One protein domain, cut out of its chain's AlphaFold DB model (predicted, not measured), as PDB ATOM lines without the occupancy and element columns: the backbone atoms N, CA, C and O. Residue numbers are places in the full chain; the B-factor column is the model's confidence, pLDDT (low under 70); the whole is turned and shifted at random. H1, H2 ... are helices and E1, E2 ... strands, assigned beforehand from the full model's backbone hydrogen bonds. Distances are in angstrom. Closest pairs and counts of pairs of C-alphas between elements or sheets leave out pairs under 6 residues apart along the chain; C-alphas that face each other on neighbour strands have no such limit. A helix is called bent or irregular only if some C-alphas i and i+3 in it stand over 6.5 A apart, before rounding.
ATOM      1  N   ALA A 200     194.990 179.228 201.378       88.25
ATOM      2  CA  ALA A 200     194.039 179.072 202.469       88.25
ATOM      3  C   ALA A 200     194.193 177.715 203.136       88.25
ATOM      4  O   ALA A 200     194.359 176.702 202.461       88.25
ATOM      5  N   ALA A 201     194.049 177.685 204.455       87.75
ATOM      6  CA  ALA A 201     193.810 176.444 205.171       87.75
ATOM      7  C   ALA A 201     192.516 175.784 204.669       87.75
ATOM      8  O   ALA A 201     191.489 176.444 204.482       87.75
ATOM      9  N   VAL A 202     192.564 174.476 204.420       88.12
ATOM     10  CA  VAL A 202     191.366 173.672 204.173       88.12
ATOM     11  C   VAL A 202     190.879 173.178 205.525       88.12
ATOM     12  O   VAL A 202     191.541 172.360 206.163       88.12
ATOM     13  N   MET A 203     189.730 173.691 205.953       86.56
ATOM     14  CA  MET A 203     189.127 173.291 207.220       86.56
ATOM     15  C   MET A 203     188.702 171.819 207.155       86.56
ATOM     16  O   MET A 203     188.050 171.430 206.176       86.56
ATOM     17  N   PRO A 204     189.069 170.995 208.151       85.50
ATOM     18  CA  PRO A 204     188.549 169.640 208.248       85.50
ATOM     19  C   PRO A 204     187.027 169.675 208.485       85.50
ATOM     20  O   PRO A 204     186.512 170.655 209.032       85.50
ATOM     21  N   PRO A 205     186.286 168.632 208.069       85.25
ATOM     22  CA  PRO A 205     184.875 168.509 208.414       85.25
ATOM     23  C   PRO A 205     184.709 168.432 209.943       85.25
ATOM     24  O   PRO A 205     185.622 167.962 210.624       85.25
ATOM     25  N   PRO A 206     183.557 168.851 210.495       82.12
ATOM     26  CA  PRO A 206     183.350 168.950 211.946       82.12
ATOM     27  C   PRO A 206     183.462 167.608 212.688       82.12
ATOM     28  O   PRO A 206     183.674 167.594 213.893       82.12
ATOM     29  N   GLU A 207     183.329 166.490 211.971       87.69
ATOM     30  CA  GLU A 207     183.448 165.125 212.499       87.69
ATOM     31  C   GLU A 207     184.901 164.631 212.584       87.69
ATOM     32  O   GLU A 207     185.182 163.644 213.262       87.69
ATOM     33  N   ALA A 208     185.832 165.290 211.888       86.38
ATOM     34  CA  ALA A 208     187.243 164.932 211.899       86.38
ATOM     35  C   ALA A 208     187.996 165.653 213.024       86.38
ATOM     36  O   ALA A 208     187.538 166.651 213.581       86.38
ATOM     37  N   GLU A 209     189.201 165.165 213.325       85.62
ATOM     38  CA  GLU A 209     190.149 165.889 214.170       85.62
ATOM     39  C   GLU A 209     190.268 167.338 213.679       85.62
ATOM     40  O   GLU A 209     190.510 167.571 212.490       85.62
ATOM     41  N   GLN A 210     190.098 168.305 214.587       91.69
ATOM     42  CA  GLN A 210     190.158 169.744 214.306       91.69
ATOM     43  C   GLN A 210     191.598 170.205 214.033       91.69
ATOM     44  O   GLN A 210     192.137 171.087 214.696       91.69
ATOM     45  N   VAL A 211     192.243 169.576 213.057       94.44
ATOM     46  CA  VAL A 211     193.632 169.786 212.676       94.44
ATOM     47  C   VAL A 211     193.693 170.020 211.172       94.44
ATOM     48  O   VAL A 211     193.337 169.164 210.359       94.44
ATOM     49  N   VAL A 212     194.180 171.193 210.789       91.00
ATOM     50  CA  VAL A 212     194.448 171.563 209.405       91.00
ATOM     51  C   VAL A 212     195.720 170.860 208.946       91.00
ATOM     52  O   VAL A 212     196.832 171.182 209.364       91.00
ATOM     53  N   ARG A 213     195.540 169.888 208.049       95.06
ATOM     54  CA  ARG A 213     196.628 169.149 207.386       95.06
ATOM     55  C   ARG A 213     196.819 169.536 205.929       95.06
ATOM     56  O   ARG A 213     197.801 169.130 205.323       95.06
ATOM     57  N   THR A 214     195.908 170.322 205.369       93.12
ATOM     58  CA  THR A 214     195.893 170.633 203.942       93.12
ATOM     59  C   THR A 214     195.710 172.125 203.753       93.12
ATOM     60  O   THR A 214     194.850 172.746 204.375       93.12
ATOM     61  N   VAL A 215     196.501 172.690 202.855       93.19
ATOM     62  CA  VAL A 215     196.325 174.046 202.347       93.19
ATOM     63  C   VAL A 215     195.881 173.982 200.891       93.19
ATOM     64  O   VAL A 215     196.232 173.058 200.159       93.19
ATOM     65  N   ARG A 216     195.075 174.947 200.464       91.06
ATOM     66  CA  ARG A 216     194.647 175.107 199.076       91.06
ATOM     67  C   ARG A 216     195.162 176.417 198.517       91.06
ATOM     68  O   ARG A 216     195.084 177.445 199.187       91.06
ATOM     69  N   ASP A 217     195.623 176.383 197.281       89.94
ATOM     70  CA  ASP A 217     195.731 177.583 196.470       89.94
ATOM     71  C   ASP A 217     194.313 177.964 196.021       89.94
ATOM     72  O   ASP A 217     193.632 177.196 195.338       89.94
ATOM     73  N   ARG A 218     193.836 179.134 196.448       79.50
ATOM     74  CA  ARG A 218     192.497 179.646 196.140       79.50
ATOM     75  C   ARG A 218     192.297 179.889 194.644       79.50
ATOM     76  O   ARG A 218     191.158 179.817 194.194       79.50
ATOM     77  N   PHE A 219     193.359 180.179 193.891       75.69
ATOM     78  CA  PHE A 219     193.253 180.492 192.464       75.69
ATOM     79  C   PHE A 219     193.222 179.232 191.605       75.69
ATOM     80  O   PHE A 219     192.333 179.082 190.771       75.69
ATOM     81  N   SER A 220     194.182 178.325 191.794       83.75
ATOM     82  CA  SER A 220     194.221 177.076 191.023       83.75
ATOM     83  C   SER A 220     193.273 176.002 191.563       83.75
ATOM     84  O   SER A 220     192.966 175.043 190.857       83.75
ATOM     85  N   GLY A 221     192.835 176.128 192.818       83.69
ATOM     86  CA  GLY A 221     192.125 175.075 193.541       83.69
ATOM     87  C   GLY A 221     193.026 173.910 193.960       83.69
ATOM     88  O   GLY A 221     192.537 172.979 194.607       83.69
ATOM     89  N   ALA A 222     194.322 173.946 193.621       89.44
ATOM     90  CA  ALA A 222     195.272 172.900 193.968       89.44
ATOM     91  C   ALA A 222     195.383 172.772 195.488       89.44
ATOM     92  O   ALA A 222     195.387 173.766 196.213       89.44
ATOM     93  N   ARG A 223     195.482 171.536 195.974       93.12
ATOM     94  CA  ARG A 223     195.660 171.231 197.395       93.12
ATOM     95  C   ARG A 223     197.066 170.694 197.612       93.12
ATOM     96  O   ARG A 223     197.547 169.904 196.809       93.12
ATOM     97  N   ALA A 224     197.700 171.113 198.696       93.62
ATOM     98  CA  ALA A 224     198.993 170.612 199.131       93.62
ATOM     99  C   ALA A 224     198.936 170.279 200.630       93.62
ATOM    100  O   ALA A 224     198.231 170.963 201.381       93.62
ATOM    101  N   PRO A 225     199.649 169.239 201.090       95.06
ATOM    102  CA  PRO A 225     199.756 168.954 202.516       95.06
ATOM    103  C   PRO A 225     200.466 170.118 203.212       95.06
ATOM    104  O   PRO A 225     201.493 170.574 202.724       95.06
ATOM    105  N   SER A 226     199.913 170.599 204.325       91.31
ATOM    106  CA  SER A 226     200.506 171.600 205.218       91.31
ATOM    107  C   SER A 226     201.840 171.078 205.777       91.31
ATOM    108  O   SER A 226     201.919 169.887 206.084       91.31
ATOM    109  N   PRO A 227     202.887 171.912 205.948       87.25
ATOM    110  CA  PRO A 227     204.180 171.420 206.424       87.25
ATOM    111  C   PRO A 227     204.134 171.068 207.918       87.25
ATOM    112  O   PRO A 227     204.989 170.346 208.420       87.25
ATOM    113  N   VAL A 228     203.125 171.589 208.620       92.81
ATOM    114  CA  VAL A 228     202.846 171.359 210.032       92.81
ATOM    115  C   VAL A 228     201.356 171.061 210.164       92.81
ATOM    116  O   VAL A 228     200.530 171.682 209.492       92.81
ATOM    117  N   ALA A 229     201.010 170.097 211.011       94.12
ATOM    118  CA  ALA A 229     199.631 169.843 211.398       94.12
ATOM    119  C   ALA A 229     199.222 170.898 212.437       94.12
ATOM    120  O   ALA A 229     199.782 170.929 213.530       94.12
ATOM    121  N   ILE A 230     198.298 171.787 212.076       92.69
ATOM    122  CA  ILE A 230     197.945 172.954 212.896       92.69
ATOM    123  C   ILE A 230     196.553 172.735 213.473       92.69
ATOM    124  O   ILE A 230     195.616 172.491 212.715       92.69
ATOM    125  N   SER A 231     196.399 172.818 214.794       94.12
ATOM    126  CA  SER A 231     195.070 172.813 215.414       94.12
ATOM    127  C   SER A 231     194.256 173.994 214.889       94.12
ATOM    128  O   SER A 231     194.773 175.102 214.785       94.12
ATOM    129  N   VAL A 232     192.977 173.785 214.582       86.12
ATOM    130  CA  VAL A 232     192.067 174.855 214.135       86.12
ATOM    131  C   VAL A 232     192.011 176.008 215.141       86.12
ATOM    132  O   VAL A 232     191.927 177.158 214.726       86.12
ATOM    133  N   ALA A 233     192.114 175.716 216.441       87.81
ATOM    134  CA  ALA A 233     192.131 176.731 217.496       87.81
ATOM    135  C   ALA A 233     193.436 177.552 217.539       87.81
ATOM    136  O   ALA A 233     193.456 178.623 218.124       87.81
ATOM    137  N   ASP A 234     194.513 177.050 216.926       90.56
ATOM    138  CA  ASP A 234     195.823 177.709 216.880       90.56
ATOM    139  C   ASP A 234     196.034 178.517 215.583       90.56
ATOM    140  O   ASP A 234     197.032 179.238 215.455       90.56
ATOM    141  N   LEU A 235     195.131 178.393 214.599       83.44
ATOM    142  CA  LEU A 235     195.140 179.257 213.417       83.44
ATOM    143  C   LEU A 235     194.820 180.697 213.822       83.44
ATOM    144  O   LEU A 235     193.973 180.929 214.675       83.44
ATOM    145  N   SER A 236     195.469 181.657 213.163       76.38
ATOM    146  CA  SER A 236     195.448 183.091 213.485       76.38
ATOM    147  C   SER A 236     196.293 183.459 214.703       76.38
ATOM    148  O   SER A 236     197.134 184.349 214.593       76.38
ATOM    149  N   ASP A 237     196.139 182.748 215.822       83.31
ATOM    150  CA  ASP A 237     196.811 183.104 217.077       83.31
ATOM    151  C   ASP A 237     198.288 182.690 217.083       83.31
ATOM    152  O   ASP A 237     199.182 183.512 217.287       83.31
ATOM    153  N   LYS A 238     198.562 181.406 216.831       90.94
ATOM    154  CA  LYS A 238     199.932 180.863 216.825       90.94
ATOM    155  C   LYS A 238     200.491 180.714 215.427       90.94
ATOM    156  O   LYS A 238     201.706 180.722 215.255       90.94
ATOM    157  N   TYR A 239     199.625 180.557 214.433       90.94
ATOM    158  CA  TYR A 239     200.023 180.398 213.044       90.94
ATOM    159  C   TYR A 239     199.306 181.410 212.167       90.94
ATOM    160  O   TYR A 239     198.084 181.366 212.024       90.94
ATOM    161  N   CYS A 240     200.079 182.270 211.511       88.38
ATOM    162  CA  CYS A 240     199.563 183.243 210.557       88.38
ATOM    163  C   CYS A 240     200.230 183.065 209.191       88.38
ATOM    164  O   CYS A 240     201.396 182.675 209.083       88.38
ATOM    165  N   VAL A 241     199.480 183.320 208.119       87.88
ATOM    166  CA  VAL A 241     200.041 183.310 206.766       87.88
ATOM    167  C   VAL A 241     200.506 184.718 206.432       87.88
ATOM    168  O   VAL A 241     199.704 185.602 206.143       87.88
ATOM    169  N   LEU A 242     201.818 184.916 206.441       85.81
ATOM    170  CA  LEU A 242     202.440 186.146 205.988       85.81
ATOM    171  C   LEU A 242     202.542 186.178 204.469       85.81
ATOM    172  O   LEU A 242     202.617 185.150 203.790       85.81
ATOM    173  N   ASP A 243     202.619 187.392 203.945       82.19
ATOM    174  CA  ASP A 243     202.924 187.660 202.549       82.19
ATOM    175  C   ASP A 243     202.009 186.935 201.539       82.19
ATOM    176  O   ASP A 243     202.420 186.607 200.419       82.19
ATOM    177  N   ASN A 244     200.752 186.672 201.924       80.62
ATOM    178  CA  ASN A 244     199.811 185.795 201.217       80.62
ATOM    179  C   ASN A 244     199.224 186.396 199.916       80.62
ATOM    180  O   ASN A 244     198.117 186.066 199.494       80.62
ATOM    181  N   TRP A 245     199.925 187.317 199.256       70.50
ATOM    182  CA  TRP A 245     199.451 188.008 198.048       70.50
ATOM    183  C   TRP A 245     199.816 187.279 196.739       70.50
ATOM    184  O   TRP A 245     199.102 187.402 195.733       70.50
ATOM    185  N   CYS A 246     200.887 186.471 196.750       79.50
ATOM    186  CA  CYS A 246     201.217 185.485 195.718       79.50
ATOM    187  C   CYS A 246     201.835 184.215 196.331       79.50
ATOM    188  O   CYS A 246     202.380 184.242 197.431       79.50
ATOM    189  N   LEU A 247     201.772 183.097 195.602       83.69
ATOM    190  CA  LEU A 247     202.272 181.801 196.081       83.69
ATOM    191  C   LEU A 247     203.785 181.803 196.358       83.69
ATOM    192  O   LEU A 247     204.268 181.073 197.217       83.69
ATOM    193  N   GLU A 248     204.539 182.621 195.619       84.94
ATOM    194  CA  GLU A 248     205.996 182.696 195.747       84.94
ATOM    195  C   GLU A 248     206.454 183.399 197.024       84.94
ATOM    196  O   GLU A 248     207.529 183.083 197.534       84.94
ATOM    197  N   SER A 249     205.669 184.360 197.514       83.44
ATOM    198  CA  SER A 249     205.980 185.125 198.721       83.44
ATOM    199  C   SER A 249     205.317 184.565 199.969       83.44
ATOM    200  O   SER A 249     205.856 184.779 201.049       83.44
ATOM    201  N   ALA A 250     204.189 183.863 199.821       88.25
ATOM    202  CA  ALA A 250     203.407 183.348 200.934       88.25
ATOM    203  C   ALA A 250     204.259 182.464 201.856       88.25
ATOM    204  O   ALA A 250     204.920 181.513 201.414       88.25
ATOM    205  N   LYS A 251     204.206 182.757 203.155       92.69
ATOM    206  CA  LYS A 251     204.904 182.006 204.204       92.69
ATOM    207  C   LYS A 251     203.964 181.752 205.369       92.69
ATOM    208  O   LYS A 251     203.165 182.607 205.721       92.69
ATOM    209  N   LEU A 252     204.094 180.598 205.999       93.00
ATOM    210  CA  LEU A 252     203.482 180.313 207.284       93.00
ATOM    211  C   LEU A 252     204.450 180.757 208.385       93.00
ATOM    212  O   LEU A 252     205.558 180.228 208.462       93.00
ATOM    213  N   LEU A 253     204.050 181.723 209.206       93.88
ATOM    214  CA  LEU A 253     204.765 182.115 210.417       93.88
ATOM    215  C   LEU A 253     204.140 181.392 211.608       93.88
ATOM    216  O   LEU A 253     202.937 181.499 211.838       93.88
ATOM    217  N   ASN A 254     204.967 180.694 212.377       95.31
ATOM    218  CA  ASN A 254     204.645 180.298 213.738       95.31
ATOM    219  C   ASN A 254     205.077 181.438 214.675       95.31
ATOM    220  O   ASN A 254     206.265 181.727 214.791       95.31
ATOM    221  N   VAL A 255     204.110 182.091 215.313       92.06
ATOM    222  CA  VAL A 255     204.297 183.280 216.156       92.06
ATOM    223  C   VAL A 255     205.082 182.953 217.427       92.06
ATOM    224  O   VAL A 255     205.886 183.764 217.869       92.06
ATOM    225  N   GLU A 256     204.907 181.758 217.995       94.75
ATOM    226  CA  GLU A 256     205.569 181.359 219.245       94.75
ATOM    227  C   GLU A 256     207.055 181.043 219.053       94.75
ATOM    228  O   GLU A 256     207.880 181.334 219.916       94.75
ATOM    229  N   THR A 257     207.398 180.420 217.926       95.00
ATOM    230  CA  THR A 257     208.778 179.994 217.620       95.00
ATOM    231  C   THR A 257     209.512 180.957 216.693       95.00
ATOM    232  O   THR A 257     210.685 180.738 216.401       95.00
ATOM    233  N   GLU A 258     208.807 181.966 216.173       93.88
ATOM    234  CA  GLU A 258     209.234 182.825 215.060       93.88
ATOM    235  C   GLU A 258     209.669 182.036 213.804       93.88
ATOM    236  O   GLU A 258     210.367 182.541 212.922       93.88
ATOM    237  N   GLY A 259     209.251 180.769 213.699       95.56
ATOM    238  CA  GLY A 259     209.586 179.885 212.593       95.56
ATOM    239  C   GLY A 259     208.823 180.263 211.326       95.56
ATOM    240  O   GLY A 259     207.598 180.360 211.340       95.56
ATOM    241  N   ILE A 260     209.536 180.435 210.211       94.62
ATOM    242  CA  ILE A 260     208.952 180.820 208.919       94.62
ATOM    243  C   ILE A 260     209.091 179.668 207.922       94.62
ATOM    244  O   ILE A 260     210.201 179.240 207.605       94.62
ATOM    245  N   LEU A 261     207.967 179.206 207.372       92.94
ATOM    246  CA  LEU A 261     207.910 178.124 206.387       92.94
ATOM    247  C   LEU A 261     207.331 178.632 205.053       92.94
ATOM    248  O   LEU A 261     206.160 179.006 204.998       92.94
ATOM    249  N   PRO A 262     208.110 178.669 203.957       93.06
ATOM    250  CA  PRO A 262     207.627 179.168 202.669       93.06
ATOM    251  C   PRO A 262     206.698 178.166 201.963       93.06
ATOM    252  O   PRO A 262     207.043 176.994 201.804       93.06
ATOM    253  N   PHE A 263     205.562 178.640 201.436       90.25
ATOM    254  CA  PHE A 263     204.589 177.795 200.721       90.25
ATOM    255  C   PHE A 263     205.031 177.389 199.310       90.25
ATOM    256  O   PHE A 263     204.551 176.386 198.776       90.25
ATOM    257  N   LYS A 264     205.967 178.130 198.703       86.88
ATOM    258  CA  LYS A 264     206.409 177.947 197.308       86.88
ATOM    259  C   LYS A 264     206.765 176.495 196.960       86.88
ATOM    260  O   LYS A 264     206.428 176.025 195.878       86.88
ATOM    261  N   ASN A 265     207.408 175.775 197.877       86.50
ATOM    262  CA  ASN A 265     207.899 174.418 197.618       86.50
ATOM    263  C   ASN A 265     206.825 173.333 197.786       86.50
ATOM    264  O   ASN A 265     207.020 172.207 197.344       86.50
ATOM    265  N   MET A 266     205.691 173.649 198.410       87.88
ATOM    266  CA  MET A 266     204.673 172.648 198.736       87.88
ATOM    267  C   MET A 266     203.790 172.308 197.537       87.88
ATOM    268  O   MET A 266     203.443 171.151 197.314       87.88
ATOM    269  N   PHE A 267     203.460 173.315 196.730       85.94
ATOM    270  CA  PHE A 267     202.584 173.145 195.571       85.94
ATOM    271  C   PHE A 267     203.317 172.617 194.332       85.94
ATOM    272  O   PHE A 267     202.683 172.036 193.458       85.94
ATOM    273  N   LEU A 268     204.647 172.757 194.273       83.50
ATOM    274  CA  LEU A 268     205.469 172.167 193.208       83.50
ATOM    275  C   LEU A 268     205.514 170.634 193.302       83.50
ATOM    276  O   LEU A 268     205.522 169.957 192.281       83.50
ATOM    277  N   SER A 269     205.502 170.093 194.522       72.75
ATOM    278  CA  SER A 269     205.536 168.648 194.784       72.75
ATOM    279  C   SER A 269     204.176 167.980 194.561       72.75
ATOM    280  O   SER A 269     204.102 166.832 194.140       72.75
ATOM    281  N   ALA A 270     203.084 168.702 194.823       61.25
ATOM    282  CA  ALA A 270     201.729 168.175 194.675       61.25
ATOM    283  C   ALA A 270     201.317 167.980 193.204       61.25
ATOM    284  O   ALA A 270     200.452 167.158 192.913       61.25
ATOM    285  N   SER A 271     201.947 168.685 192.254       57.50
ATOM    286  CA  SER A 271     201.625 168.532 190.829       57.50
ATOM    287  C   SER A 271     202.226 167.278 190.182       57.50
ATOM    288  O   SER A 271     202.033 167.083 188.983       57.50
ATOM    289  N   SER A 272     202.992 166.463 190.921       52.66
ATOM    290  CA  SER A 272     203.645 165.260 190.384       52.66
ATOM    291  C   SER A 272     202.983 163.938 190.775       52.66
ATOM    292  O   SER A 272     203.513 162.891 190.408       52.66
TER     293      SER A 272
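AT A GLANCE: This is residues 200 to 272 of the 416 residues of the protein "Hypothetical protein" of Alexandrium monilatum (UniProt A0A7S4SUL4). Two sheets stand side by side, the small sheet E3-E4-E5 and the bent hairpin of E1 and E2, with short helix H1 packed on E2. The 73 printed residues hold five named strands, then one named helix: mostly strand, with under half of the residues in named elements. The whole is compact, radius of gyration of the C-alphas 11.9 A, spanning 29 by 28 by 18 A.

IN THESE COORDINATES: Find E3 at residues 239 to 242, E4 at 251 to 254 and E5 at 259 to 262. E1, residues 211 to 217, starts at C-alpha 211 (193.632, 169.786, 212.676); E2 is residues 223 to 231; each spans 18.1 A. H1, residues 264 to 270, spans 11.2 A to C-alpha 270 (201.729, 168.175, 194.675).

HOW THE PARTS SIT: E3, E4 and E5 form a meander, each strand the antiparallel neighbour of the one before; see N 242 and O 251, 2.8 A, and N 252 and O 261, 2.8 A. In hairpin E1 and E2, antiparallel, N 212 and O 230 are 2.7 A apart. E2 bends by 85 degrees at residue 227. H1 touches E2, closest C-alphas Ala 224 and Phe 267, 5.7 A. In H1, 0 of 3 O i to N i+4 and 0 of 4 O i to N i+3 pairs are within hydrogen-bond range.

THE WHOLE: The farthest C-alphas, Glu 207 and Glu 248, are 33.1 A apart. The printed part has no cut and no long link; residues 270 to 272 are under pLDDT 70.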